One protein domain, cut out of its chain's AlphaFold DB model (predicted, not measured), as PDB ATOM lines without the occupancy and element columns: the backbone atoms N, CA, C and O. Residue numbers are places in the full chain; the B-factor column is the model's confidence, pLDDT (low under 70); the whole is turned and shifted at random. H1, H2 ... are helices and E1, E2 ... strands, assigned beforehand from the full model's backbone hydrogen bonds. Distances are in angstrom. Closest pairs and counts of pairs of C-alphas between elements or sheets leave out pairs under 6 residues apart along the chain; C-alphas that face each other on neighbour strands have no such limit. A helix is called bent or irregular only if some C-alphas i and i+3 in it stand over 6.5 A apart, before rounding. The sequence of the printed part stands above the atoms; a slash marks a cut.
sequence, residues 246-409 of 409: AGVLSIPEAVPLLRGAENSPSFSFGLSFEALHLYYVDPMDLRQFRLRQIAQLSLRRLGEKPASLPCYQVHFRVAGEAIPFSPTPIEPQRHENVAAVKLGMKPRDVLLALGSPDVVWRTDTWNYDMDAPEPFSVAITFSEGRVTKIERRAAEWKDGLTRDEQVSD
ATOM      1  N   ALA A 246     196.183 256.647 157.995       98.19
ATOM      2  CA  ALA A 246     196.393 256.213 159.374       98.19
ATOM      3  C   ALA A 246     195.163 255.502 159.962       98.19
ATOM      4  O   ALA A 246     195.305 254.462 160.607       98.19
ATOM      5  N   GLY A 247     193.959 256.021 159.694       97.12
ATOM      6  CA  GLY A 247     192.709 255.383 160.104       97.12
ATOM      7  C   GLY A 247     192.387 254.137 159.281       97.12
ATOM      8  O   GLY A 247     192.067 253.093 159.844       97.12
ATOM      9  N   VAL A 248     192.504 254.222 157.951       95.38
ATOM     10  CA  VAL A 248     192.212 253.101 157.031       95.38
ATOM     11  C   VAL A 248     193.097 251.884 157.308       95.38
ATOM     12  O   VAL A 248     192.630 250.749 157.261       95.38
ATOM     13  N   LEU A 249     194.374 252.113 157.603       95.44
ATOM     14  CA  LEU A 249     195.365 251.076 157.886       95.44
ATOM     15  C   LEU A 249     195.399 250.665 159.361       95.44
ATOM     16  O   LEU A 249     196.197 249.805 159.725       95.44
ATOM     17  N   SER A 250     194.553 251.268 160.205       96.69
ATOM     18  CA  SER A 250     194.494 250.996 161.644       96.69
ATOM     19  C   SER A 250     195.864 251.109 162.329       96.69
ATOM     20  O   SER A 250     196.314 250.179 162.992       96.69
ATOM     21  N   ILE A 251     196.550 252.245 162.146       98.31
ATOM     22  CA  ILE A 251     197.877 252.526 162.719       98.31
ATOM     23  C   ILE A 251     197.715 253.271 164.061       98.31
ATOM     24  O   ILE A 251     197.595 254.500 164.060       98.31
ATOM     25  N   PRO A 252     197.721 252.585 165.224       98.44
ATOM     26  CA  PRO A 252     197.476 253.228 166.520       98.44
ATOM     27  C   PRO A 252     198.556 254.248 166.908       98.44
ATOM     28  O   PRO A 252     198.275 255.230 167.591       98.44
ATOM     29  N   GLU A 253     199.789 254.082 166.432       98.56
ATOM     30  CA  GLU A 253     200.903 254.997 166.701       98.56
ATOM     31  C   GLU A 253     200.678 256.398 166.123       98.56
ATOM     32  O   GLU A 253     201.332 257.354 166.543       98.56
ATOM     33  N   ALA A 254     199.757 256.534 165.165       98.62
ATOM     34  CA  ALA A 254     199.409 257.811 164.566       98.62
ATOM     35  C   ALA A 254     198.469 258.652 165.444       98.62
ATOM     36  O   ALA A 254     198.350 259.849 165.189       98.62
ATOM     37  N   VAL A 255     197.832 258.087 166.483       98.69
ATOM     38  CA  VAL A 255     196.833 258.799 167.305       98.69
ATOM     39  C   VAL A 255     197.345 260.156 167.814       98.69
ATOM     40  O   VAL A 255     196.671 261.155 167.552       98.69
ATOM     41  N   PRO A 256     198.529 260.280 168.452       98.31
ATOM     42  CA  PRO A 256     199.013 261.581 168.924       98.31
ATOM     43  C   PRO A 256     199.225 262.599 167.792       98.31
ATOM     44  O   PRO A 256     198.976 263.789 167.972       98.31
ATOM     45  N   LEU A 257     199.647 262.132 166.612       98.19
ATOM     46  CA  LEU A 257     199.881 262.973 165.435       98.19
ATOM     47  C   LEU A 257     198.551 263.462 164.845       98.19
ATOM     48  O   LEU A 257     198.403 264.640 164.518       98.19
ATOM     49  N   LEU A 258     197.547 262.580 164.793       98.50
ATOM     50  CA  LEU A 258     196.191 262.906 164.358       98.50
ATOM     51  C   LEU A 258     195.511 263.911 165.295       98.50
ATOM     52  O   LEU A 258     194.805 264.788 164.811       98.50
ATOM     53  N   ARG A 259     195.763 263.864 166.612       97.94
ATOM     54  CA  ARG A 259     195.293 264.908 167.547       97.94
ATOM     55  C   ARG A 259     195.894 266.279 167.229       97.94
ATOM     56  O   ARG A 259     195.212 267.294 167.352       97.94
ATOM     57  N   GLY A 260     197.151 266.324 166.792       96.25
ATOM     58  CA  GLY A 260     197.765 267.548 166.276       96.25
ATOM     59  C   GLY A 260     197.053 268.052 165.017       96.25
ATOM     60  O   GLY A 260     196.634 269.208 164.965       96.25
ATOM     61  N   ALA A 261     196.841 267.164 164.041       96.88
ATOM     62  CA  ALA A 261     196.162 267.476 162.781       96.88
ATOM     63  C   ALA A 261     194.696 267.917 162.968       96.88
ATOM     64  O   ALA A 261     194.226 268.825 162.287       96.88
ATOM     65  N   GLU A 262     193.983 267.332 163.932       96.56
ATOM     66  CA  GLU A 262     192.615 267.698 164.317       96.56
ATOM     67  C   GLU A 262     192.500 269.177 164.745       96.56
ATOM     68  O   GLU A 262     191.503 269.849 164.462       96.56
ATOM     69  N   ASN A 263     193.550 269.729 165.353       95.12
ATOM     70  CA  ASN A 263     193.609 271.136 165.753       95.12
ATOM     71  C   ASN A 263     194.018 272.088 164.613       95.12
ATOM     72  O   ASN A 263     194.109 273.295 164.836       95.12
ATOM     73  N   SER A 264     194.252 271.583 163.395       94.62
ATOM     74  CA  SER A 264     194.663 272.403 162.253       94.62
ATOM     75  C   SER A 264     193.680 273.557 162.005       94.62
ATOM     76  O   SER A 264     192.464 273.333 161.978       94.62
ATOM     77  N   PRO A 265     194.175 274.791 161.799       93.38
ATOM     78  CA  PRO A 265     193.353 275.919 161.381       93.38
ATOM     79  C   PRO A 265     193.127 275.950 159.863       93.38
ATOM     80  O   PRO A 265     192.403 276.827 159.398       93.38
ATOM     81  N   SER A 266     193.749 275.045 159.094       91.00
ATOM     82  CA  SER A 266     193.640 275.013 157.636       91.00
ATOM     83  C   SER A 266     192.193 274.816 157.222       91.00
ATOM     84  O   SER A 266     191.517 273.887 157.675       91.00
ATOM     85  N   PHE A 267     191.727 275.692 156.343       89.69
ATOM     86  CA  PHE A 267     190.421 275.580 155.735       89.69
ATOM     87  C   PHE A 267     190.514 275.823 154.237       89.69
ATOM     88  O   PHE A 267     191.409 276.503 153.740       89.69
ATOM     89  N   SER A 268     189.542 275.273 153.532       85.12
ATOM     90  CA  SER A 268     189.268 275.561 152.132       85.12
ATOM     91  C   SER A 268     187.872 276.160 152.019       85.12
ATOM     92  O   SER A 268     187.019 275.943 152.889       85.12
ATOM     93  N   PHE A 269     187.644 276.945 150.974       79.38
ATOM     94  CA  PHE A 269     186.301 277.383 150.614       79.38
ATOM     95  C   PHE A 269     185.616 276.260 149.837       79.38
ATOM     96  O   PHE A 269     186.232 275.640 148.968       79.38
ATOM     97  N   GLY A 270     184.349 275.983 150.145       64.81
ATOM     98  CA  GLY A 270     183.571 275.011 149.383       64.81
ATOM     99  C   GLY A 270     183.287 275.537 147.974       64.81
ATOM    100  O   GLY A 270     182.384 276.343 147.796       64.81
ATOM    101  N   LEU A 271     184.023 275.073 146.958       53.00
ATOM    102  CA  LEU A 271     183.913 275.537 145.559       53.00
ATOM    103  C   LEU A 271     182.667 275.028 144.805       53.00
ATOM    104  O   LEU A 271     182.629 275.022 143.575       53.00
ATOM    105  N   SER A 272     181.621 274.596 145.508       52.75
ATOM    106  CA  SER A 272     180.378 274.154 144.873       52.75
ATOM    107  C   SER A 272     179.517 275.366 144.486       52.75
ATOM    108  O   SER A 272     178.550 275.699 145.178       52.75
ATOM    109  N   PHE A 273     179.857 275.997 143.358       45.62
ATOM    110  CA  PHE A 273     179.168 277.168 142.795       45.62
ATOM    111  C   PHE A 273     177.670 276.958 142.522       45.62
ATOM    112  O   PHE A 273     176.925 277.930 142.480       45.62
ATOM    113  N   GLU A 274     177.205 275.717 142.363       45.00
ATOM    114  CA  GLU A 274     175.822 275.467 141.939       45.00
ATOM    115  C   GLU A 274     174.816 275.313 143.080       45.00
ATOM    116  O   GLU A 274     173.616 275.343 142.821       45.00
ATOM    117  N   ALA A 275     175.245 275.101 144.328       40.25
ATOM    118  CA  ALA A 275     174.387 274.260 145.154       40.25
ATOM    119  C   ALA A 275     174.221 274.669 146.632       40.25
ATOM    120  O   ALA A 275     173.220 274.290 147.232       40.25
ATOM    121  N   LEU A 276     175.043 275.542 147.218       48.66
ATOM    122  CA  LEU A 276     174.804 276.047 148.585       48.66
ATOM    123  C   LEU A 276     173.815 277.226 148.633       48.66
ATOM    124  O   LEU A 276     173.925 278.097 149.483       48.66
ATOM    125  N   HIS A 277     172.770 277.233 147.804       47.72
ATOM    126  CA  HIS A 277     171.562 278.002 148.124       47.72
ATOM    127  C   HIS A 277     170.755 277.300 149.232       47.72
ATOM    128  O   HIS A 277     169.534 277.175 149.169       47.72
ATOM    129  N   LEU A 278     171.426 276.880 150.312       52.38
ATOM    130  CA  LEU A 278     170.759 276.858 151.604       52.38
ATOM    131  C   LEU A 278     170.352 278.312 151.809       52.38
ATOM    132  O   LEU A 278     171.229 279.159 151.906       52.38
ATOM    133  N   TYR A 279     169.053 278.610 151.802       54.59
ATOM    134  CA  TYR A 279     168.453 279.953 151.716       54.59
ATOM    135  C   TYR A 279     168.935 281.009 152.751       54.59
ATOM    136  O   TYR A 279     168.366 282.095 152.823       54.59
ATOM    137  N   TYR A 280     169.978 280.722 153.541       60.03
ATOM    138  CA  TYR A 280     170.613 281.575 154.544       60.03
ATOM    139  C   TYR A 280     172.140 281.389 154.721       60.03
ATOM    140  O   TYR A 280     172.703 282.099 155.555       60.03
ATOM    141  N   VAL A 281     172.800 280.464 154.007       62.91
ATOM    142  CA  VAL A 281     174.261 280.243 154.079       62.91
ATOM    143  C   VAL A 281     174.849 280.542 152.709       62.91
ATOM    144  O   VAL A 281     174.490 279.891 151.739       62.91
ATOM    145  N   ASP A 282     175.721 281.539 152.624       64.62
ATOM    146  CA  ASP A 282     176.421 281.849 151.379       64.62
ATOM    147  C   ASP A 282     177.455 280.739 151.091       64.62
ATOM    148  O   ASP A 282     178.275 280.454 151.973       64.62
ATOM    149  N   PRO A 283     177.447 280.097 149.903       65.00
ATOM    150  CA  PRO A 283     178.482 279.143 149.505       65.00
ATOM    151  C   PRO A 283     179.899 279.694 149.696       65.00
ATOM    152  O   PRO A 283     180.789 278.967 150.135       65.00
ATOM    153  N   MET A 284     180.088 280.988 149.414       67.69
ATOM    154  CA  MET A 284     181.381 281.667 149.524       67.69
ATOM    155  C   MET A 284     181.841 281.824 150.974       67.69
ATOM    156  O   MET A 284     183.033 281.981 151.233       67.69
ATOM    157  N   ASP A 285     180.913 281.728 151.924       74.75
ATOM    158  CA  ASP A 285     181.188 281.870 153.347       74.75
ATOM    159  C   ASP A 285     181.275 280.519 154.082       74.75
ATOM    160  O   ASP A 285     181.517 280.493 155.297       74.75
ATOM    161  N   LEU A 286     181.092 279.388 153.385       80.88
ATOM    162  CA  LEU A 286     181.311 278.062 153.963       80.88
ATOM    163  C   LEU A 286     182.808 277.733 153.961       80.88
ATOM    164  O   LEU A 286     183.421 277.515 152.914       80.88
ATOM    165  N   ARG A 287     183.385 277.620 155.158       87.50
ATOM    166  CA  ARG A 287     184.768 277.166 155.348       87.50
ATOM    167  C   ARG A 287     184.779 275.714 155.795       87.50
ATOM    168  O   ARG A 287     184.179 275.387 156.818       87.50
ATOM    169  N   GLN A 288     185.493 274.865 155.066       89.94
ATOM    170  CA  GLN A 288     185.701 273.458 155.400       89.94
ATOM    171  C   GLN A 288     187.117 273.244 155.934       89.94
ATOM    172  O   GLN A 288     188.099 273.451 155.220       89.94
ATOM    173  N   PHE A 289     187.226 272.760 157.169       93.19
ATOM    174  CA  PHE A 289     188.483 272.363 157.803       93.19
ATOM    175  C   PHE A 289     188.823 270.916 157.425       93.19
ATOM    176  O   PHE A 289     188.671 269.993 158.226       93.19
ATOM    177  N   ARG A 290     189.246 270.702 156.174       92.44
ATOM    178  CA  ARG A 290     189.404 269.358 155.590       92.44
ATOM    179  C   ARG A 290     190.374 268.465 156.370       92.44
ATOM    180  O   ARG A 290     190.048 267.315 156.641       92.44
ATOM    181  N   LEU A 291     191.538 268.982 156.778       95.25
ATOM    182  CA  LEU A 291     192.496 268.188 157.559       95.25
ATOM    183  C   LEU A 291     191.901 267.752 158.907       95.25
ATOM    184  O   LEU A 291     192.056 266.599 159.304       95.25
ATOM    185  N   ARG A 292     191.162 268.645 159.576       95.44
ATOM    186  CA  ARG A 292     190.448 268.318 160.816       95.44
ATOM    187  C   ARG A 292     189.423 267.214 160.585       95.44
ATOM    188  O   ARG A 292     189.430 266.236 161.321       95.44
ATOM    189  N   GLN A 293     188.599 267.333 159.548       95.38
ATOM    190  CA  GLN A 293     187.615 266.317 159.165       95.38
ATOM    191  C   GLN A 293     188.260 264.940 158.940       95.38
ATOM    192  O   GLN A 293     187.801 263.940 159.493       95.38
ATOM    193  N   ILE A 294     189.362 264.893 158.186       96.19
ATOM    194  CA  ILE A 294     190.129 263.666 157.930       96.19
ATOM    195  C   ILE A 294     190.698 263.080 159.230       96.19
ATOM    196  O   ILE A 294     190.609 261.869 159.458       96.19
ATOM    197  N   ALA A 295     191.267 263.920 160.097       97.56
ATOM    198  CA  ALA A 295     191.829 263.487 161.371       97.56
ATOM    199  C   ALA A 295     190.747 262.915 162.300       97.56
ATOM    200  O   ALA A 295     190.941 261.839 162.862       97.56
ATOM    201  N   GLN A 296     189.587 263.572 162.404       97.00
ATOM    202  CA  GLN A 296     188.447 263.101 163.198       97.00
ATOM    203  C   GLN A 296     187.922 261.751 162.704       97.00
ATOM    204  O   GLN A 296     187.726 260.833 163.503       97.00
ATOM    205  N   LEU A 297     187.751 261.592 161.388       96.94
ATOM    206  CA  LEU A 297     187.362 260.316 160.783       96.94
ATOM    207  C   LEU A 297     188.370 259.204 161.109       96.94
ATOM    208  O   LEU A 297     187.991 258.095 161.486       96.94
ATOM    209  N   SER A 298     189.660 259.509 160.992       97.75
ATOM    210  CA  SER A 298     190.732 258.538 161.218       97.75
ATOM    211  C   SER A 298     190.853 258.143 162.689       97.75
ATOM    212  O   SER A 298     191.014 256.963 162.988       97.75
ATOM    213  N   LEU A 299     190.680 259.090 163.614       98.19
ATOM    214  CA  LEU A 299     190.600 258.815 165.050       98.19
ATOM    215  C   LEU A 299     189.442 257.857 165.367       98.19
ATOM    216  O   LEU A 299     189.663 256.842 166.025       98.19
ATOM    217  N   ARG A 300     188.242 258.083 164.812       97.06
ATOM    218  CA  ARG A 300     187.096 257.170 165.012       97.06
ATOM    219  C   ARG A 300     187.388 255.739 164.576       97.06
ATOM    220  O   ARG A 300     186.963 254.796 165.241       97.06
ATOM    221  N   ARG A 301     188.109 255.562 163.465       96.25
ATOM    222  CA  ARG A 301     188.522 254.237 162.963       96.25
ATOM    223  C   ARG A 301     189.496 253.529 163.892       96.25
ATOM    224  O   ARG A 301     189.440 252.312 164.012       96.25
ATOM    225  N   LEU A 302     190.332 254.296 164.584       96.88
ATOM    226  CA  LEU A 302     191.268 253.801 165.590       96.88
ATOM    227  C   LEU A 302     190.602 253.548 166.954       96.88
ATOM    228  O   LEU A 302     191.285 253.179 167.903       96.88
ATOM    229  N   GLY A 303     189.279 253.728 167.062       95.81
ATOM    230  CA  GLY A 303     188.536 253.578 168.316       95.81
ATOM    231  C   GLY A 303     188.646 254.788 169.247       95.81
ATOM    232  O   GLY A 303     188.191 254.731 170.387       95.81
ATOM    233  N   GLU A 304     189.221 255.887 168.766       96.62
ATOM    234  CA  GLU A 304     189.395 257.120 169.518       96.62
ATOM    235  C   GLU A 304     188.184 258.040 169.361       96.62
ATOM    236  O   GLU A 304     187.617 258.178 168.277       96.62
ATOM    237  N   LYS A 305     187.821 258.742 170.438       94.50
ATOM    238  CA  LYS A 305     186.791 259.784 170.387       94.50
ATOM    239  C   LYS A 305     187.406 261.111 169.924       94.50
ATOM    240  O   LYS A 305     188.275 261.625 170.640       94.50
ATOM    241  N   PRO A 306     186.991 261.698 168.791       94.94
ATOM    242  CA  PRO A 306     187.520 262.988 168.356       94.94
ATOM    243  C   PRO A 306     187.099 264.138 169.282       94.94
ATOM    244  O   PRO A 306     186.139 264.029 170.047       94.94
ATOM    245  N   ALA A 307     187.832 265.245 169.232       91.44
ATOM    246  CA  ALA A 307     187.438 266.491 169.871       91.44
ATOM    247  C   ALA A 307     186.196 267.080 169.184       91.44
ATOM    248  O   ALA A 307     186.016 266.968 167.972       91.44
ATOM    249  N   SER A 308     185.361 267.790 169.946       88.50
ATOM    250  CA  SER A 308     184.160 268.478 169.441       88.50
ATOM    251  C   SER A 308     184.489 269.765 168.664       88.50
ATOM    252  O   SER A 308     183.856 270.802 168.868       88.50
ATOM    253  N   LEU A 309     185.513 269.731 167.808       90.12
ATOM    254  CA  LEU A 309     185.907 270.846 166.951       90.12
ATOM    255  C   LEU A 309     185.095 270.827 165.646       90.12
ATOM    256  O   LEU A 309     184.871 269.752 165.086       90.12
ATOM    257  N   PRO A 310     184.675 271.991 165.123       90.94
ATOM    258  CA  PRO A 310     183.819 272.046 163.945       90.94
ATOM    259  C   PRO A 310     184.583 271.699 162.661       90.94
ATOM    260  O   PRO A 310     185.618 272.301 162.385       90.94
ATOM    261  N   CYS A 311     184.056 270.793 161.834       91.56
ATOM    262  CA  CYS A 311     184.599 270.530 160.492       91.56
ATOM    263  C   CYS A 311     184.203 271.606 159.474       91.56
ATOM    264  O   CYS A 311     184.928 271.843 158.510       91.56
ATOM    265  N   TYR A 312     183.093 272.299 159.722       89.62
ATOM    266  CA  TYR A 312     182.600 273.397 158.900       89.62
ATOM    267  C   TYR A 312     182.301 274.630 159.749       89.62
ATOM    268  O   TYR A 312     181.697 274.528 160.823       89.62
ATOM    269  N   GLN A 313     182.671 275.797 159.236       87.31
ATOM    270  CA  GLN A 313     182.203 277.088 159.724       87.31
ATOM    271  C   GLN A 313     181.277 277.695 158.675       87.31
ATOM    272  O   GLN A 313     181.650 277.855 157.515       87.31
ATOM    273  N   VAL A 314     180.064 278.016 159.106       82.94
ATOM    274  CA  VAL A 314     179.022 278.648 158.292       82.94
ATOM    275  C   VAL A 314     178.872 280.107 158.703       82.94
ATOM    276  O   VAL A 314     179.021 280.432 159.881       82.94
ATOM    277  N   HIS A 315     178.525 280.983 157.764       81.06
ATOM    278  CA  HIS A 315     178.064 282.332 158.084       81.06
ATOM    279  C   HIS A 315     176.579 282.433 157.744       81.06
ATOM    280  O   HIS A 315     176.145 281.986 156.683       81.06
ATOM    281  N   PHE A 316     175.791 282.999 158.656       76.12
ATOM    282  CA  PHE A 316     174.381 283.283 158.404       76.12
ATOM    283  C   PHE A 316     174.208 284.747 158.049       76.12
ATOM    284  O   PHE A 316     174.743 285.615 158.737       76.12
ATOM    285  N   ARG A 317     173.385 285.033 157.037       74.25
ATOM    286  CA  ARG A 317     172.971 286.410 156.764       74.25
ATOM    287  C   ARG A 317     171.843 286.832 157.704       74.25
ATOM    288  O   ARG A 317     170.744 286.282 157.649       74.25
ATOM    289  N   VAL A 318     172.098 287.829 158.548       72.94
ATOM    290  CA  VAL A 318     171.105 288.460 159.428       72.94
ATOM    291  C   VAL A 318     171.021 289.932 159.051       72.94
ATOM    292  O   VAL A 318     172.019 290.636 159.093       72.94
ATOM    293  N   ALA A 319     169.839 290.390 158.626       78.19
ATOM    294  CA  ALA A 319     169.623 291.767 158.156       78.19
ATOM    295  C   ALA A 319     170.597 292.226 157.041       78.19
ATOM    296  O   ALA A 319     170.895 293.408 156.920       78.19
ATOM    297  N   GLY A 320     171.070 291.292 156.209       75.81
ATOM    298  CA  GLY A 320     172.007 291.569 155.115       75.81
ATOM    299  C   GLY A 320     173.487 291.423 155.481       75.81
ATOM    300  O   GLY A 320     174.309 291.360 154.573       75.81
ATOM    301  N   GLU A 321     173.828 291.283 156.763       76.12
ATOM    302  CA  GLU A 321     175.207 291.083 157.223       76.12
ATOM    303  C   GLU A 321     175.520 289.597 157.426       76.12
ATOM    304  O   GLU A 321     174.720 288.862 158.011       76.12
ATOM    305  N   ALA A 322     176.688 289.150 156.957       75.62
ATOM    306  CA  ALA A 322     177.183 287.796 157.187       75.62
ATOM    307  C   ALA A 322     177.791 287.690 158.594       75.62
ATOM    308  O   ALA A 322     178.845 288.254 158.879       75.62
ATOM    309  N   ILE A 323     177.126 286.949 159.479       76.00
ATOM    310  CA  ILE A 323     177.584 286.707 160.848       76.00
ATOM    311  C   ILE A 323     178.178 285.296 160.915       76.00
ATOM    312  O   ILE A 323     177.449 284.333 160.642       76.00
ATOM    313  N   PRO A 324     179.462 285.131 161.296       76.75
ATOM    314  CA  PRO A 324     180.045 283.811 161.493       76.75
ATOM    315  C   PRO A 324     179.277 283.077 162.585       76.75
ATOM    316  O   PRO A 324     179.131 283.562 163.708       76.75
ATOM    317  N   PHE A 325     178.807 281.880 162.268       78.56
ATOM    318  CA  PHE A 325     178.317 280.958 163.267       78.56
ATOM    319  C   PHE A 325     179.449 280.015 163.639       78.56
ATOM    320  O   PHE A 325     179.838 279.127 162.881       78.56
ATOM    321  N   SER A 326     179.977 280.239 164.835       68.75
ATOM    322  CA  SER A 326     180.868 279.307 165.506       68.75
ATOM    323  C   SER A 326     180.002 278.448 166.423       68.75
ATOM    324  O   SER A 326     179.528 278.967 167.437       68.75
ATOM    325  N   PRO A 327     179.740 277.172 166.081       65.25
ATOM    326  CA  PRO A 327     179.036 276.283 166.990       65.25
ATOM    327  C   PRO A 327     179.816 276.231 168.301       65.25
ATOM    328  O   PRO A 327     181.018 275.957 168.303       65.25
ATOM    329  N   THR A 328     179.151 276.526 169.413       68.31
ATOM    330  CA  THR A 328     179.730 276.290 170.733       68.31
ATOM    331  C   THR A 328     179.904 274.786 170.939       68.31
ATOM    332  O   THR A 328     179.067 274.019 170.451       68.31
ATOM    333  N   PRO A 329     180.948 274.341 171.662       68.88
ATOM    334  CA  PRO A 329     181.026 272.964 172.128       68.88
ATOM    335  C   PRO A 329     179.709 272.584 172.806       68.88
ATOM    336  O   PRO A 329     179.213 273.320 173.661       68.88
ATOM    337  N   ILE A 330     179.109 271.482 172.365       71.38
ATOM    338  CA  ILE A 330     177.806 271.054 172.865       71.38
ATOM    339  C   ILE A 330     178.024 270.111 174.039       71.38
ATOM    340  O   ILE A 330     178.637 269.052 173.885       71.38
ATOM    341  N   GLU A 331     177.509 270.523 175.194       71.06
ATOM    342  CA  GLU A 331     177.291 269.675 176.361       71.06
ATOM    343  C   GLU A 331     175.775 269.607 176.635       71.06
ATOM    344  O   GLU A 331     175.133 270.659 176.714       71.06
ATOM    345  N   PRO A 332     175.171 268.408 176.752       69.38
ATOM    346  CA  PRO A 332     175.801 267.085 176.715       69.38
ATOM    347  C   PRO A 332     176.211 266.644 175.295       69.38
ATOM    348  O   PRO A 332     176.069 267.394 174.332       69.38
ATOM    349  N   GLN A 333     176.769 265.436 175.149       82.06
ATOM    350  CA  GLN A 333     177.308 264.961 173.871       82.06
ATOM    351  C   GLN A 333     176.249 264.989 172.758       82.06
ATOM    352  O   GLN A 333     175.093 264.638 172.983       82.06
ATOM    353  N   ARG A 334     176.648 265.320 171.521       89.00
ATOM    354  CA  ARG A 334     175.714 265.496 170.388       89.00
ATOM    355  C   ARG A 334     174.732 264.339 170.158       89.00
ATOM    356  O   ARG A 334     173.613 264.567 169.708       89.00
ATOM    357  N   HIS A 335     175.126 263.106 170.480       92.19
ATOM    358  CA  HIS A 335     174.275 261.932 170.303       92.19
ATOM    359  C   HIS A 335     173.056 261.927 171.244       92.19
ATOM    360  O   HIS A 335     172.040 261.325 170.909       92.19
ATOM    361  N   GLU A 336     173.126 262.633 172.377       92.19
ATOM    362  CA  GLU A 336     172.020 262.809 173.327       92.19
ATOM    363  C   GLU A 336     170.995 263.837 172.816       92.19
ATOM    364  O   GLU A 336     169.801 263.725 173.092       92.19
ATOM    365  N   ASN A 337     171.433 264.789 171.984       92.62
ATOM    366  CA  ASN A 337     170.594 265.870 171.457       92.62
ATOM    367  C   ASN A 337     169.911 265.539 170.124       92.62
ATOM    368  O   ASN A 337     169.059 266.302 169.670       92.62
ATOM    369  N   VAL A 338     170.231 264.411 169.482       93.94
ATOM    370  CA  VAL A 338     169.661 264.063 168.166       93.94
ATOM    371  C   VAL A 338     168.133 264.008 168.169       93.94
ATOM    372  O   VAL A 338     167.505 264.448 167.211       93.94
ATOM    373  N   ALA A 339     167.523 263.556 169.267       94.31
ATOM    374  CA  ALA A 339     166.069 263.493 169.407       94.31
ATOM    375  C   ALA A 339     165.400 264.882 169.449       94.31
ATOM    376  O   ALA A 339     164.192 264.996 169.229       94.31
ATOM    377  N   ALA A 340     166.167 265.943 169.726       94.44
ATOM    378  CA  ALA A 340     165.672 267.312 169.680       94.44
ATOM    379  C   ALA A 340     165.498 267.814 168.241       94.44
ATOM    380  O   ALA A 340     164.685 268.714 168.025       94.44
ATOM    381  N   VAL A 341     166.200 267.228 167.262       96.75
ATOM    382  CA  VAL A 341     166.069 267.608 165.854       96.75
ATOM    383  C   VAL A 341     164.758 267.077 165.279       96.75
ATOM    384  O   VAL A 341     164.455 265.889 165.366       96.75
ATOM    385  N   LYS A 342     163.964 267.970 164.682       97.88
ATOM    386  CA  LYS A 342     162.621 267.673 164.162       97.88
ATOM    387  C   LYS A 342     162.442 268.201 162.744       97.88
ATOM    388  O   LYS A 342     163.090 269.167 162.340       97.88
ATOM    389  N   LEU A 343     161.507 267.597 162.011       97.81
ATOM    390  CA  LEU A 343     161.059 268.118 160.718       97.81
ATOM    391  C   LEU A 343     160.607 269.580 160.856       97.81
ATOM    392  O   LEU A 343     159.992 269.966 161.850       97.81
ATOM    393  N   GLY A 344     160.934 270.397 159.858       95.81
ATOM    394  CA  GLY A 344     160.623 271.825 159.825       95.81
ATOM    395  C   GLY A 344     161.625 272.737 160.545       95.81
ATOM    396  O   GLY A 344     161.546 273.957 160.354       95.81
ATOM    397  N   MET A 345     162.569 272.185 161.326       95.50
ATOM    398  CA  MET A 345     163.644 272.961 161.959       95.50
ATOM    399  C   MET A 345     164.506 273.681 160.923       95.50
ATOM    400  O   MET A 345     164.707 273.182 159.814       95.50
ATOM    401  N   LYS A 346     165.029 274.857 161.283       90.69
ATOM    402  CA  LYS A 346     165.957 275.600 160.425       90.69
ATOM    403  C   LYS A 346     167.388 275.072 160.601       90.69
ATOM    404  O   LYS A 346     167.724 274.634 161.701       90.69
ATOM    405  N   PRO A 347     168.269 275.206 159.592       88.38
ATOM    406  CA  PRO A 347     169.688 274.854 159.695       88.38
ATOM    407  C   PRO A 347     170.375 275.405 160.952       88.38
ATOM    408  O   PRO A 347     171.079 274.677 161.641       88.38
ATOM    409  N   ARG A 348     170.110 276.669 161.315       87.75
ATOM    410  CA  ARG A 348     170.659 277.289 162.532       87.75
ATOM    411  C   ARG A 348     170.263 276.543 163.809       87.75
ATOM    412  O   ARG A 348     171.107 276.360 164.678       87.75
ATOM    413  N   ASP A 349     169.012 276.104 163.913       90.50
ATOM    414  CA  ASP A 349     168.518 275.377 165.088       90.50
ATOM    415  C   ASP A 349     169.155 273.982 165.169       90.50
ATOM    416  O   ASP A 349     169.508 273.523 166.253       90.50
ATOM    417  N   VAL A 350     169.388 273.340 164.017       92.06
ATOM    418  CA  VAL A 350     170.129 272.071 163.936       92.06
ATOM    419  C   VAL A 350     171.573 272.251 164.399       92.06
ATOM    420  O   VAL A 350     172.045 271.463 165.215       92.06
ATOM    421  N   LEU A 351     172.268 273.300 163.947       89.94
ATOM    422  CA  LEU A 351     173.640 273.571 164.390       89.94
ATOM    423  C   LEU A 351     173.725 273.896 165.885       89.94
ATOM    424  O   LEU A 351     174.705 273.530 166.526       89.94
ATOM    425  N   LEU A 352     172.719 274.570 166.448       88.44
ATOM    426  CA  LEU A 352     172.641 274.809 167.892       88.44
ATOM    427  C   LEU A 352     172.432 273.506 168.679       88.44
ATOM    428  O   LEU A 352     172.939 273.388 169.789       88.44
ATOM    429  N   ALA A 353     171.707 272.535 168.116       91.75
ATOM    430  CA  ALA A 353     171.429 271.255 168.767       91.75
ATOM    431  C   ALA A 353     172.569 270.227 168.629       91.75
ATOM    432  O   ALA A 353     172.857 269.499 169.580       91.75
ATOM    433  N   LEU A 354     173.197 270.146 167.450       91.75
ATOM    434  CA  LEU A 354     174.141 269.079 167.077       91.75
ATOM    435  C   LEU A 354     175.560 269.548 166.759       91.75
ATOM    436  O   LEU A 354     176.480 268.730 166.716       91.75
ATOM    437  N   GLY A 355     175.749 270.848 166.562       91.25
ATOM    438  CA  GLY A 355     177.030 271.439 166.217       91.25
ATOM    439  C   GLY A 355     177.260 271.411 164.714       91.25
ATOM    440  O   GLY A 355     176.333 271.244 163.917       91.25
ATOM    441  N   SER A 356     178.520 271.589 164.324       90.50
ATOM    442  CA  SER A 356     178.929 271.464 162.923       90.50
ATOM    443  C   SER A 356     178.754 270.016 162.442       90.50
ATOM    444  O   SER A 356     179.085 269.099 163.204       90.50
ATOM    445  N   PRO A 357     178.249 269.782 161.218       92.38
ATOM    446  CA  PRO A 357     178.247 268.444 160.636       92.38
ATOM    447  C   PRO A 357     179.674 267.929 160.417       92.38
ATOM    448  O   PRO A 357     180.605 268.715 160.248       92.38
ATOM    449  N   ASP A 358     179.858 266.608 160.394       92.94
ATOM    450  CA  ASP A 358     181.145 266.007 160.015       92.94
ATOM    451  C   ASP A 358     181.330 266.044 158.504       92.94
ATOM    452  O   ASP A 358     182.456 266.141 158.038       92.94
ATOM    453  N   VAL A 359     180.241 265.977 157.737       91.50
ATOM    454  CA  VAL A 359     180.225 266.058 156.272       91.50
ATOM    455  C   VAL A 359     179.001 266.856 155.837       91.50
ATOM    456  O   VAL A 359     177.887 266.608 156.299       91.50
ATOM    457  N   VAL A 360     179.189 267.764 154.886       88.56
ATOM    458  CA  VAL A 360     178.097 268.314 154.074       88.56
ATOM    459  C   VAL A 360     178.116 267.572 152.743       88.56
ATOM    460  O   VAL A 360     179.044 267.739 151.958       88.56
ATOM    461  N   TRP A 361     177.142 266.685 152.533       80.56
ATOM    462  CA  TRP A 361     177.052 265.865 151.330       80.56
ATOM    463  C   TRP A 361     176.072 266.481 150.349       80.56
ATOM    464  O   TRP A 361     174.942 266.817 150.718       80.56
ATOM    465  N   ARG A 362     176.505 266.601 149.089       76.31
ATOM    466  CA  ARG A 362     175.828 267.465 148.118       76.31
ATOM    467  C   ARG A 362     175.635 268.829 148.780       76.31
ATOM    468  O   ARG A 362     176.556 269.324 149.425       76.31
ATOM    469  N   THR A 363     174.461 269.430 148.664       75.44
ATOM    470  CA  THR A 363     174.216 270.752 149.250       75.44
ATOM    471  C   THR A 363     172.965 270.873 150.084       75.44
ATOM    472  O   THR A 363     172.676 271.937 150.631       75.44
ATOM    473  N   ASP A 364     172.256 269.769 150.240       85.44
ATOM    474  CA  ASP A 364     171.028 269.697 151.001       85.44
ATOM    475  C   ASP A 364     171.139 268.747 152.192       85.44
ATOM    476  O   ASP A 364     170.206 268.695 152.980       85.44
ATOM    477  N   THR A 365     172.239 268.002 152.355       91.31
ATOM    478  CA  THR A 365     172.329 266.948 153.369       91.31
ATOM    479  C   THR A 365     173.535 267.138 154.281       91.31
ATOM    480  O   THR A 365     174.680 267.219 153.843       91.31
ATOM    481  N   TRP A 366     173.279 267.195 155.584       93.19
ATOM    482  CA  TRP A 366     174.297 267.261 156.627       93.19
ATOM    483  C   TRP A 366     174.400 265.913 157.331       93.19
ATOM    484  O   TRP A 366     173.404 265.423 157.870       93.19
ATOM    485  N   ASN A 367     175.595 265.329 157.350       94.81
ATOM    486  CA  ASN A 367     175.862 264.060 158.015       94.81
ATOM    487  C   ASN A 367     176.643 264.277 159.315       94.81
ATOM    488  O   ASN A 367     177.629 265.018 159.363       94.81
ATOM    489  N   TYR A 368     176.200 263.583 160.358       95.25
ATOM    490  CA  TYR A 368     176.756 263.633 161.706       95.25
ATOM    491  C   TYR A 368     177.146 262.231 162.178       95.25
ATOM    492  O   TYR A 368     176.348 261.304 162.053       95.25
ATOM    493  N   ASP A 369     178.327 262.083 162.774       95.31
ATOM    494  CA  ASP A 369     178.866 260.809 163.265       95.31
ATOM    495  C   ASP A 369     178.777 260.680 164.792       95.31
ATOM    496  O   ASP A 369     179.582 261.185 165.568       95.31
ATOM    497  N   MET A 370     177.770 259.992 165.289       95.06
ATOM    498  CA  MET A 370     177.478 259.957 166.714       95.06
ATOM    499  C   MET A 370     178.410 258.992 167.456       95.06
ATOM    500  O   MET A 370     178.258 257.774 167.363       95.06
ATOM    501  N   ASP A 371     179.327 259.552 168.249       92.00
ATOM    502  CA  ASP A 371     180.270 258.839 169.126       92.00
ATOM    503  C   ASP A 371     179.579 258.301 170.407       92.00
ATOM    504  O   ASP A 371     180.000 258.575 171.531       92.00
ATOM    505  N   ALA A 372     178.455 257.598 170.240       92.94
ATOM    506  CA  ALA A 372     177.717 256.918 171.307       92.94
ATOM    507  C   ALA A 372     178.343 255.540 171.627       92.94
ATOM    508  O   ALA A 372     179.106 255.026 170.805       92.94
ATOM    509  N   PRO A 373     178.001 254.890 172.763       91.88
ATOM    510  CA  PRO A 373     178.468 253.530 173.064       91.88
ATOM    511  C   PRO A 373     178.193 252.533 171.930       91.88
ATOM    512  O   PRO A 373     179.045 251.713 171.593       91.88
ATOM    513  N   GLU A 374     177.023 252.656 171.297       94.19
ATOM    514  CA  GLU A 374     176.736 252.065 169.993       94.19
ATOM    515  C   GLU A 374     176.748 253.183 168.939       94.19
ATOM    516  O   GLU A 374     175.766 253.925 168.822       94.19
ATOM    517  N   PRO A 375     177.855 253.363 168.199       95.50
ATOM    518  CA  PRO A 375     177.996 254.486 167.288       95.50
ATOM    519  C   PRO A 375     177.068 254.366 166.079       95.50
ATOM    520  O   PRO A 375     176.826 253.274 165.558       95.50
ATOM    521  N   PHE A 376     176.593 255.508 165.593       96.69
ATOM    522  CA  PHE A 376     175.684 255.603 164.450       96.69
ATOM    523  C   PHE A 376     175.922 256.895 163.673       96.69
ATOM    524  O   PHE A 376     176.522 257.824 164.201       96.69
ATOM    525  N   SER A 377     175.422 256.986 162.444       96.75
ATOM    526  CA  SER A 377     175.424 258.244 161.688       96.75
ATOM    527  C   SER A 377     174.002 258.782 161.542       96.75
ATOM    528  O   SER A 377     173.024 258.028 161.586       96.75
ATOM    529  N   VAL A 378     173.870 260.097 161.387       97.50
ATOM    530  CA  VAL A 378     172.589 260.768 161.139       97.50
ATOM    531  C   VAL A 378     172.722 261.666 159.927       97.50
ATOM    532  O   VAL A 378     173.546 262.575 159.934       97.50
ATOM    533  N   ALA A 379     171.884 261.430 158.925       96.81
ATOM    534  CA  ALA A 379     171.738 262.296 157.766       96.81
ATOM    535  C   ALA A 379     170.515 263.201 157.951       96.81
ATOM    536  O   ALA A 379     169.406 262.720 158.207       96.81
ATOM    537  N   ILE A 380     170.715 264.509 157.822       96.00
ATOM    538  CA  ILE A 380     169.666 265.529 157.904       96.00
ATOM    539  C   ILE A 380     169.579 266.218 156.548       96.00
ATOM    540  O   ILE A 380     170.503 266.930 156.167       96.00
ATOM    541  N   THR A 381     168.470 266.018 155.838       94.50
ATOM    542  CA  THR A 381     168.218 266.654 154.539       94.50
ATOM    543  C   THR A 381     167.338 267.886 154.707       94.50
ATOM    544  O   THR A 381     166.364 267.873 155.470       94.50
ATOM    545  N   PHE A 382     167.665 268.937 153.966       90.69
ATOM    546  CA  PHE A 382     166.983 270.217 153.951       90.69
ATOM    547  C   PHE A 382     166.305 270.460 152.600       90.69
ATOM    548  O   PHE A 382     166.863 270.181 151.549       90.69
ATOM    549  N   SER A 383     165.119 271.056 152.621       89.50
ATOM    550  CA  SER A 383     164.501 271.681 151.449       89.50
ATOM    551  C   SER A 383     163.902 273.010 151.877       89.50
ATOM    552  O   SER A 383     163.405 273.121 153.000       89.50
ATOM    553  N   GLU A 384     164.004 274.034 151.030       87.69
ATOM    554  CA  GLU A 384     163.479 275.380 151.325       87.69
ATOM    555  C   GLU A 384     163.957 275.928 152.690       87.69
ATOM    556  O   GLU A 384     163.233 276.599 153.428       87.69
ATOM    557  N   GLY A 385     165.199 275.595 153.069       84.94
ATOM    558  CA  GLY A 385     165.805 276.027 154.332       84.94
ATOM    559  C   GLY A 385     165.208 275.370 155.583       84.94
ATOM    560  O   GLY A 385     165.317 275.937 156.673       84.94
ATOM    561  N   ARG A 386     164.572 274.200 155.453       92.31
ATOM    562  CA  ARG A 386     163.982 273.441 156.565       92.31
ATOM    563  C   ARG A 386     164.307 271.958 156.480       92.31
ATOM    564  O   ARG A 386     164.391 271.411 155.390       92.31
ATOM    565  N   VAL A 387     164.433 271.302 157.631       95.00
ATOM    566  CA  VAL A 387     164.617 269.847 157.709       95.00
ATOM    567  C   VAL A 387     163.397 269.130 157.121       95.00
ATOM    568  O   VAL A 387     162.287 269.282 157.635       95.00
ATOM    569  N   THR A 388     163.600 268.320 156.083       96.38
ATOM    570  CA  THR A 388     162.556 267.494 155.446       96.38
ATOM    571  C   THR A 388     162.747 266.003 155.677       96.38
ATOM    572  O   THR A 388     161.778 265.248 155.604       96.38
ATOM    573  N   LYS A 389     163.970 265.570 155.993       97.31
ATOM    574  CA  LYS A 389     164.281 264.171 156.280       97.31
ATOM    575  C   LYS A 389     165.337 264.081 157.374       97.31
ATOM    576  O   LYS A 389     166.306 264.833 157.369       97.31
ATOM    577  N   ILE A 390     165.138 263.144 158.296       98.06
ATOM    578  CA  ILE A 390     166.110 262.763 159.322       98.06
ATOM    579  C   ILE A 390     166.244 261.249 159.233       98.06
ATOM    580  O   ILE A 390     165.252 260.533 159.356       98.06
ATOM    581  N   GLU A 391     167.451 260.758 158.989       97.75
ATOM    582  CA  GLU A 391     167.710 259.338 158.797       97.75
ATOM    583  C   GLU A 391     168.849 258.889 159.708       97.75
ATOM    584  O   GLU A 391     169.977 259.361 159.585       97.75
ATOM    585  N   ARG A 392     168.551 257.966 160.626       97.38
ATOM    586  CA  ARG A 392     169.563 257.284 161.434       97.38
ATOM    587  C   ARG A 392     170.065 256.065 160.670       97.38
ATOM    588  O   ARG A 392     169.261 255.245 160.232       97.38
ATOM    589  N   ARG A 393     171.381 255.933 160.552       96.56
ATOM    590  CA  ARG A 393     172.067 254.848 159.840       96.56
ATOM    591  C   ARG A 393     173.072 254.166 160.756       96.56
ATOM    592  O   ARG A 393     173.419 254.699 161.812       96.56
ATOM    593  N   ALA A 394     173.569 253.006 160.338       96.00
ATOM    594  CA  ALA A 394     174.791 252.466 160.926       96.00
ATOM    595  C   ALA A 394     175.930 253.498 160.809       96.00
ATOM    596  O   ALA A 394     175.889 254.373 159.947       96.00
ATOM    597  N   ALA A 395     176.923 253.413 161.693       95.94
ATOM    598  CA  ALA A 395     178.099 254.276 161.645       95.94
ATOM    599  C   ALA A 395     178.818 254.141 160.291       95.94
ATOM    600  O   ALA A 395     179.523 253.159 160.057       95.94
ATOM    601  N   GLU A 396     178.654 255.132 159.411       94.06
ATOM    602  CA  GLU A 396     179.113 255.079 158.013       94.06
ATOM    603  C   GLU A 396     180.645 255.039 157.890       94.06
ATOM    604  O   GLU A 396     181.183 254.685 156.849       94.06
ATOM    605  N   TRP A 397     181.382 255.378 158.950       92.44
ATOM    606  CA  TRP A 397     182.841 255.264 158.953       92.44
ATOM    607  C   TRP A 397     183.347 253.835 159.180       92.44
ATOM    608  O   TRP A 397     184.528 253.578 158.927       92.44
ATOM    609  N   LYS A 398     182.486 252.922 159.660       91.25
ATOM    610  CA  LYS A 398     182.844 251.520 159.932       91.25
ATOM    611  C   LYS A 398     182.872 250.648 158.681       91.25
ATOM    612  O   LYS A 398     183.613 249.674 158.669       91.25
ATOM    613  N   ASP A 399     182.078 250.969 157.660       86.62
ATOM    614  CA  ASP A 399     182.073 250.206 156.403       86.62
ATOM    615  C   ASP A 399     183.299 250.497 155.518       86.62
ATOM    616  O   ASP A 399     183.621 249.710 154.631       86.62
ATOM    617  N   GLY A 400     184.002 251.603 155.788       80.81
ATOM    618  CA  GLY A 400     185.225 252.003 155.097       80.81
ATOM    619  C   GLY A 400     185.026 252.640 153.717       80.81
ATOM    620  O   GLY A 400     186.010 253.066 153.136       80.81
ATOM    621  N   LEU A 401     183.806 252.737 153.183       87.12
ATOM    622  CA  LEU A 401     183.564 253.236 151.821       87.12
ATOM    623  C   LEU A 401     182.578 254.399 151.777       87.12
ATOM    624  O   LEU A 401     182.864 255.399 151.123       87.12
ATOM    625  N   THR A 402     181.451 254.310 152.491       89.81
ATOM    626  CA  THR A 402     180.376 255.311 152.399       89.81
ATOM    627  C   THR A 402     180.873 256.678 152.844       89.81
ATOM    628  O   THR A 402     180.679 257.682 152.159       89.81
ATOM    629  N   ARG A 403     181.555 256.728 153.993       90.88
ATOM    630  CA  ARG A 403     182.135 257.980 154.483       90.88
ATOM    631  C   ARG A 403     183.347 258.424 153.668       90.88
ATOM    632  O   ARG A 403     183.595 259.621 153.571       90.88
ATOM    633  N   ASP A 404     184.065 257.490 153.057       90.44
ATOM    634  CA  ASP A 404     185.274 257.804 152.298       90.44
ATOM    635  C   ASP A 404     184.968 258.461 150.968       90.44
ATOM    636  O   ASP A 404     185.658 259.407 150.602       90.44
ATOM    637  N   GLU A 405     183.889 258.046 150.308       87.50
ATOM    638  CA  GLU A 405     183.355 258.734 149.135       87.50
ATOM    639  C   GLU A 405     183.013 260.189 149.473       87.50
ATOM    640  O   GLU A 405     183.411 261.114 148.769       87.50
ATOM    641  N   GLN A 406     182.372 260.397 150.625       86.50
ATOM    642  CA  GLN A 406     181.919 261.711 151.069       86.50
ATOM    643  C   GLN A 406     183.042 262.701 151.423       86.50
ATOM    644  O   GLN A 406     182.835 263.905 151.297       86.50
ATOM    645  N   VAL A 407     184.203 262.229 151.894       85.75
ATOM    646  CA  VAL A 407     185.364 263.092 152.229       85.75
ATOM    647  C   VAL A 407     186.397 263.188 151.096       85.75
ATOM    648  O   VAL A 407     187.363 263.960 151.174       85.75
ATOM    649  N   SER A 408     186.231 262.357 150.068       75.12
ATOM    650  CA  SER A 408     187.132 262.246 148.922       75.12
ATOM    651  C   SER A 408     186.814 263.213 147.788       75.12
ATOM    652  O   SER A 408     187.737 263.616 147.073       75.12
ATOM    653  N   ASP A 409     185.539 263.563 147.637       61.50
ATOM    654  CA  ASP A 409     185.079 264.627 146.741       61.50
ATOM    655  C   ASP A 409     185.539 266.010 147.218       61.50
ATOM    656  O   ASP A 409     185.946 266.808 146.338       61.50
TER     657      ASP A 409
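AT A GLANCE: This is residues 246 to 409 of the 409 residues of an uncharacterized protein of Planctomyces sp. SH-PL14 (UniProt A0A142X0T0). A strongly twisted sheet of four strands, E3 to E6, has short helices on both faces, H3 and H4 on one and H5 on the other. Alongside it, the helical hairpin H1 and H2 lies toward one end of the long axis and the strand hairpin E1 and E2 toward the other. The printed part has 164 residues, in the order H1 H2 E1 E2 H3 H4 E3 E4 E5 E6 H5, of mixed class, helices and strands. The sheet's order is E3, E4, E5, E6, antiparallel throughout. The whole is compact, with a radius of gyration of the C-alphas of 15.3 A, yet elongated, spanning 49 by 31 by 28 A.

IN THESE COORDINATES: Find C-alpha 252 at (197.476, 253.228, 166.520); from there H1 runs 15.4 A to residue 262. H2 is residues 290 to 301, 16.8 A. E1, residues 312 to 318, covers 19.0 A, and E2 is residues 321 to 325. H3 is residues 334 to 340 and H4 residues 347 to 354. Look next for E3 at residues 359 to 361, E4 at 365 to 370, E5 at 376 to 383, 23.5 A, and E6 at 386 to 394, 24.0 A. H5, residues 402 to 408, ends at C-alpha 408, (187.132, 262.246, 148.922). H1 and H3 are irregular: C-alphas 253 and 256, and 336 and 339, are each 7.2 A apart.

HOW THE PARTS SIT: Start at the sheet, a meander, E3 E4 E5 E6, each strand the antiparallel neighbour of the one before. Look for N 361 and O 365 at 2.8 A, N 368 and O 378 at 2.9 A, and N 379 and O 391 at 2.9 A, within hydrogen-bond range. H3 and H4 are on the same face, at heights of 9.6 A and 7.7 A over the sheet, and touch; their closest C-alphas, of Arg 334 and Leu 354, are 5.1 A apart. H5, on the opposite face, runs across the strands, at 87 degrees to E3 on the local plane. H2 is only just on the sheet, which it only grazes with its residues 290 to 300. H1 and H2, a helical hairpin, touch at a shallow tilt of 31 degrees, opposite ways; the closest C-alphas are those of Glu 262 and Arg 292, 4.2 A. In the hairpin E1 and E2, N 316 and O 323 are 2.9 A apart. Every O i to N i+4 pair is within hydrogen-bond range in H2 and H4, against 5 of 7 in H1, 2 of 3 in H5 and 1 of 3 in H3, where 2 of 4 O i to N i+3 pairs are.

THE WHOLE: The farthest C-alphas, of Glu 253 and Ala 319, are 49.0 A apart. The printed part has no cut; the link from H1 to H2 is long. Mean pLDDT of the printed part is 86.7, with residues 270 to 284, 326 to 329, 332 and 409 under 70.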